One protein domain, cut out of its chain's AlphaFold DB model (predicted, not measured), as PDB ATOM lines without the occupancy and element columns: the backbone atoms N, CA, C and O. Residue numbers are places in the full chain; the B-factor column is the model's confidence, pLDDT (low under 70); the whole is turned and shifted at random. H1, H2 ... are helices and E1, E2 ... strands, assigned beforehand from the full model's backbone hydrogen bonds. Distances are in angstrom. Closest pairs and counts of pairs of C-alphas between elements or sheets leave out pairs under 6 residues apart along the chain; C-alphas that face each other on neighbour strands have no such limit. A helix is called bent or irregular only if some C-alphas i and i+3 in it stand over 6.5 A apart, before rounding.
ATOM      1  N   GLN A  55     122.206 168.094 127.912       97.00
ATOM      2  CA  GLN A  55     122.322 169.087 126.832       97.00
ATOM      3  C   GLN A  55     122.063 168.453 125.457       97.00
ATOM      4  O   GLN A  55     121.317 169.006 124.646       97.00
ATOM      5  N   ILE A  56     122.637 167.273 125.211       96.81
ATOM      6  CA  ILE A  56     122.459 166.526 123.957       96.81
ATOM      7  C   ILE A  56     120.999 166.092 123.792       96.81
ATOM      8  O   ILE A  56     120.415 166.283 122.726       96.81
ATOM      9  N   ALA A  57     120.385 165.555 124.848       96.62
ATOM     10  CA  ALA A  57     118.988 165.130 124.853       96.62
ATOM     11  C   ALA A  57     118.025 166.304 124.609       96.62
ATOM     12  O   ALA A  57     117.012 166.142 123.930       96.62
ATOM     13  N   ALA A  58     118.370 167.501 125.090       95.19
ATOM     14  CA  ALA A  58     117.641 168.736 124.807       95.19
ATOM     15  C   ALA A  58     117.839 169.264 123.366       95.19
ATOM     16  O   ALA A  58     117.235 170.268 122.990       95.19
ATOM     17  N   GLY A  59     118.661 168.601 122.545       95.12
ATOM     18  CA  GLY A  59     118.888 168.942 121.139       95.12
ATOM     19  C   GLY A  59     120.019 169.942 120.894       95.12
ATOM     20  O   GLY A  59     120.172 170.422 119.768       95.12
ATOM     21  N   PHE A  60     120.825 170.264 121.909       96.38
ATOM     22  CA  PHE A  60     122.028 171.064 121.709       96.38
ATOM     23  C   PHE A  60     123.146 170.221 121.098       96.38
ATOM     24  O   PHE A  60     123.336 169.049 121.424       96.38
ATOM     25  N   VAL A  61     123.945 170.850 120.241       96.75
ATOM     26  CA  VAL A  61     125.224 170.293 119.800       96.75
ATOM     27  C   VAL A  61     126.324 170.829 120.699       96.75
ATOM     28  O   VAL A  61     126.490 172.043 120.814       96.75
ATOM     29  N   ILE A  62     127.103 169.924 121.290       97.62
ATOM     30  CA  ILE A  62     128.336 170.285 121.988       97.62
ATOM     31  C   ILE A  62     129.401 170.572 120.930       97.62
ATOM     32  O   ILE A  62     129.926 169.662 120.293       97.62
ATOM     33  N   ALA A  63     129.668 171.852 120.696       97.12
ATOM     34  CA  ALA A  63     130.623 172.330 119.697       97.12
ATOM     35  C   ALA A  63     132.012 172.619 120.289       97.12
ATOM     36  O   ALA A  63     132.955 172.885 119.548       97.12
ATOM     37  N   GLY A  64     132.142 172.565 121.613       97.75
ATOM     38  CA  GLY A  64     133.400 172.755 122.321       97.75
ATOM     39  C   GLY A  64     133.316 172.251 123.756       97.75
ATOM     40  O   GLY A  64     132.233 172.197 124.342       97.75
ATOM     41  N   PHE A  65     134.472 171.881 124.297       97.62
ATOM     42  CA  PHE A  65     134.645 171.388 125.656       97.62
ATOM     43  C   PHE A  65     135.972 171.920 126.196       97.62
ATOM     44  O   PHE A  65     136.990 171.828 125.510       97.62
ATOM     45  N   TYR A  66     135.949 172.503 127.388       97.88
ATOM     46  CA  TYR A  66     137.127 173.023 128.072       97.88
ATOM     47  C   TYR A  66     137.127 172.511 129.503       97.88
ATOM     48  O   TYR A  66     136.080 172.508 130.144       97.88
ATOM     49  N   GLU A  67     138.290 172.109 129.994       97.12
ATOM     50  CA  GLU A  67     138.494 171.711 131.382       97.12
ATOM     51  C   GLU A  67     139.454 172.687 132.051       97.12
ATOM     52  O   GLU A  67     140.378 173.189 131.411       97.12
ATOM     53  N   ASP A  68     139.236 172.926 133.340       95.81
ATOM     54  CA  ASP A  68     140.098 173.775 134.152       95.81
ATOM     55  C   ASP A  68     140.347 173.174 135.536       95.81
ATOM     56  O   ASP A  68     139.615 172.308 136.036       95.81
ATOM     57  N   GLY A  69     141.403 173.665 136.164       94.00
ATOM     58  CA  GLY A  69     141.787 173.346 137.525       94.00
ATOM     59  C   GLY A  69     141.681 174.551 138.450       94.00
ATOM     60  O   GLY A  69     141.194 175.623 138.104       94.00
ATOM     61  N   TRP A  70     142.158 174.340 139.666       90.19
ATOM     62  CA  TRP A  70     142.575 175.413 140.563       90.19
ATOM     63  C   TRP A  70     144.113 175.438 140.596       90.19
ATOM     64  O   TRP A  70     144.782 174.920 139.702       90.19
ATOM     65  N   ASP A  71     144.697 176.020 141.639       89.50
ATOM     66  CA  ASP A  71     146.084 175.759 141.999       89.50
ATOM     67  C   ASP A  71     146.196 174.678 143.092       89.50
ATOM     68  O   ASP A  71     145.245 174.331 143.804       89.50
ATOM     69  N   ASP A  72     147.407 174.143 143.234       88.81
ATOM     70  CA  ASP A  72     147.743 173.107 144.211       88.81
ATOM     71  C   ASP A  72     147.654 173.580 145.672       88.81
ATOM     72  O   ASP A  72     147.611 172.742 146.580       88.81
ATOM     73  N   ALA A  73     147.652 174.898 145.902       88.06
ATOM     74  CA  ALA A  73     147.498 175.502 147.222       88.06
ATOM     75  C   ALA A  73     146.020 175.567 147.647       88.06
ATOM     76  O   ALA A  73     145.716 175.430 148.832       88.06
ATOM     77  N   SER A  74     145.112 175.716 146.684       89.25
ATOM     78  CA  SER A  74     143.663 175.758 146.862       89.25
ATOM     79  C   SER A  74     143.110 174.367 147.140       89.25
ATOM     80  O   SER A  74     142.266 174.192 148.017       89.25
ATOM     81  N   THR A  75     143.590 173.351 146.412       87.12
ATOM     82  CA  THR A  75     143.222 171.962 146.688       87.12
ATOM     83  C   THR A  75     144.243 170.959 146.150       87.12
ATOM     84  O   THR A  75     144.623 171.014 144.981       87.12
ATOM     85  N   PRO A  76     144.633 169.947 146.948       87.19
ATOM     86  CA  PRO A  76     145.487 168.879 146.450       87.19
ATOM     87  C   PRO A  76     144.805 167.977 145.403       87.19
ATOM     88  O   PRO A  76     145.509 167.198 144.759       87.19
ATOM     89  N   LEU A  77     143.477 168.077 145.202       86.62
ATOM     90  CA  LEU A  77     142.774 167.371 144.114       86.62
ATOM     91  C   LEU A  77     143.208 167.859 142.732       86.62
ATOM     92  O   LEU A  77     143.098 167.096 141.776       86.62
ATOM     93  N   ASN A  78     143.725 169.084 142.634       90.25
ATOM     94  CA  ASN A  78     144.140 169.693 141.375       90.25
ATOM     95  C   ASN A  78     145.162 168.841 140.599       90.25
ATOM     96  O   ASN A  78     145.170 168.815 139.375       90.25
ATOM     97  N   ARG A  79     145.989 168.069 141.318       87.88
ATOM     98  CA  ARG A  79     146.972 167.143 140.732       87.88
ATOM     99  C   ARG A  79     146.378 165.837 140.207       87.88
ATOM    100  O   ARG A  79     147.090 165.068 139.566       87.88
ATOM    101  N   LEU A  80     145.136 165.531 140.565       88.19
ATOM    102  CA  LEU A  80     144.515 164.230 140.318       88.19
ATOM    103  C   LEU A  80     143.481 164.282 139.197       88.19
ATOM    104  O   LEU A  80     143.320 163.297 138.486       88.19
ATOM    105  N   THR A  81     142.772 165.399 139.057       89.44
ATOM    106  CA  THR A  81     141.709 165.556 138.065       89.44
ATOM    107  C   THR A  81     141.435 167.038 137.816       89.44
ATOM    108  O   THR A  81     141.531 167.826 138.764       89.44
ATOM    109  N   PRO A  82     141.031 167.428 136.593       92.00
ATOM    110  CA  PRO A  82     140.355 168.699 136.383       92.00
ATOM    111  C   PRO A  82     139.135 168.804 137.300       92.00
ATOM    112  O   PRO A  82     138.477 167.801 137.599       92.00
ATOM    113  N   LEU A  83     138.872 170.015 137.784       90.12
ATOM    114  CA  LEU A  83     137.827 170.283 138.778       90.12
ATOM    115  C   LEU A  83     136.661 171.070 138.197       90.12
ATOM    116  O   LEU A  83     135.583 171.088 138.788       90.12
ATOM    117  N   HIS A  84     136.880 171.686 137.041       92.94
ATOM    118  CA  HIS A  84     135.880 172.449 136.321       92.94
ATOM    119  C   HIS A  84     135.854 172.025 134.871       92.94
ATOM    120  O   HIS A  84     136.863 171.613 134.302       92.94
ATOM    121  N   MET A  85     134.692 172.202 134.265       95.69
ATOM    122  CA  MET A  85     134.540 172.098 132.830       95.69
ATOM    123  C   MET A  85     133.521 173.118 132.336       95.69
ATOM    124  O   MET A  85     132.635 173.548 133.078       95.69
ATOM    125  N   ALA A  86     133.616 173.458 131.060       97.00
ATOM    126  CA  ALA A  86     132.635 174.250 130.347       97.00
ATOM    127  C   ALA A  86     132.337 173.605 128.990       97.00
ATOM    128  O   ALA A  86     133.244 173.192 128.265       97.00
ATOM    129  N   THR A  87     131.055 173.551 128.634       97.75
ATOM    130  CA  THR A  87     130.599 173.149 127.302       97.75
ATOM    131  C   THR A  87     130.214 174.384 126.493       97.75
ATOM    132  O   THR A  87     129.550 175.292 126.990       97.75
ATOM    133  N   LEU A  88     130.584 174.406 125.212       97.38
ATOM    134  CA  LEU A  88     129.955 175.289 124.235       97.38
ATOM    135  C   LEU A  88     128.783 174.536 123.604       97.38
ATOM    136  O   LEU A  88     128.987 173.668 122.754       97.38
ATOM    137  N   ALA A  89     127.564 174.870 124.023       96.69
ATOM    138  CA  ALA A  89     126.334 174.256 123.538       96.69
ATOM    139  C   ALA A  89     125.627 175.168 122.528       96.69
ATOM    140  O   ALA A  89     125.266 176.301 122.842       96.69
ATOM    141  N   ILE A  90     125.404 174.667 121.314       96.00
ATOM    142  CA  ILE A  90     124.737 175.408 120.240       96.00
ATOM    143  C   ILE A  90     123.357 174.805 120.002       96.00
ATOM    144  O   ILE A  90     123.236 173.628 119.654       96.00
ATOM    145  N   ASN A  91     122.315 175.624 120.154       92.62
ATOM    146  CA  ASN A  91     120.962 175.241 119.773       92.62
ATOM    147  C   ASN A  91     120.791 175.418 118.261       92.62
ATOM    148  O   ASN A  91     120.706 176.541 117.773       92.62
ATOM    149  N   LYS A  92     120.716 174.311 117.517       81.56
ATOM    150  CA  LYS A  92     120.499 174.356 116.061       81.56
ATOM    151  C   LYS A  92     119.052 174.660 115.658       81.56
ATOM    152  O   LYS A  92     118.800 174.896 114.484       81.56
ATOM    153  N   ASN A  93     118.122 174.669 116.613       78.31
ATOM    154  CA  ASN A  93     116.702 174.930 116.372       78.31
ATOM    155  C   ASN A  93     116.341 176.419 116.480       78.31
ATOM    156  O   ASN A  93     115.180 176.777 116.296       78.31
ATOM    157  N   ILE A  94     117.312 177.285 116.785       67.00
ATOM    158  CA  ILE A  94     117.133 178.736 116.798       67.00
ATOM    159  C   ILE A  94     117.878 179.301 115.591       67.00
ATOM    160  O   ILE A  94     119.106 179.354 115.576       67.00
ATOM    161  N   SER A  95     117.124 179.716 114.574       61.28
ATOM    162  CA  SER A  95     117.644 180.616 113.545       61.28
ATOM    163  C   SER A  95     117.794 182.001 114.175       61.28
ATOM    164  O   SER A  95     116.797 182.582 114.604       61.28
ATOM    165  N   ILE A  96     119.032 182.485 114.271       59.75
ATOM    166  CA  ILE A  96     119.365 183.877 114.612       59.75
ATOM    167  C   ILE A  96     119.353 184.759 113.368       59.75
ATOM    168  O   ILE A  96     119.747 184.256 112.291       59.75
TER     169      ILE A  96
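AT A GLANCE: This is residues 55 to 96 of the 96 residues of an uncharacterized protein of Oceanospirillales bacterium LUC14_002_19_P2 (UniProt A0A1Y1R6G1). The model is a long, thin ribbon of two antiparallel strands, E1 and E2, side by side, with a loop that holds the small helix H1 at one end and both ends of the printed part at the other. E1 bends by 65 degrees at residue 63. The printed part has 42 residues, with E1, H1 and E2 in that order along the chain; the sheet's order is E1, E2, and the class is mostly strand. It is extended, with a radius of gyration of the C-alphas of 15.0 A, and its outline is a rod of 45 by 20 by 11 A.

IN THESE COORDINATES: E1, residues 60 to 68, runs 22.1 A from C-alpha 60 at (122.028, 171.064, 121.709) to C-alpha 68 at (140.098, 173.775, 134.152). H1, residues 76 to 79, is neither bent nor irregular, but only just: C-alphas 76 and 79 are 6.2 A apart. E2, residues 84 to 91, runs 22.5 A and ends with C-alpha 91 at (120.962, 175.241, 119.773).

HOW THE PARTS SIT: E1 and E2 are antiparallel neighbours, with 162 degrees between their directions. C-alphas 60 and 91 face each other at 4.7 A, and C-alphas 68 and 84 at 4.9 A. N 61 and O 90 are within hydrogen-bond range at 2.9 A, as are N 84 and O 68 at 3.0 A. The link from E1 to H1 is short, with 7 residues, and the link from H1 to E2 is tight, with 4. H1 is too short for any O i to N i+4 pair, and its one O i to N i+3 pair is not within range.

THE WHOLE: The C-alphas of Ala 73 and Ser 95, the two farthest apart, are 45.3 A from each other. The printed part has no cut and no long link between its named elements. It ends at Ile 96, the chain's last residue. Its mean pLDDT is 90.7, and residues 94 to 96 are under 70.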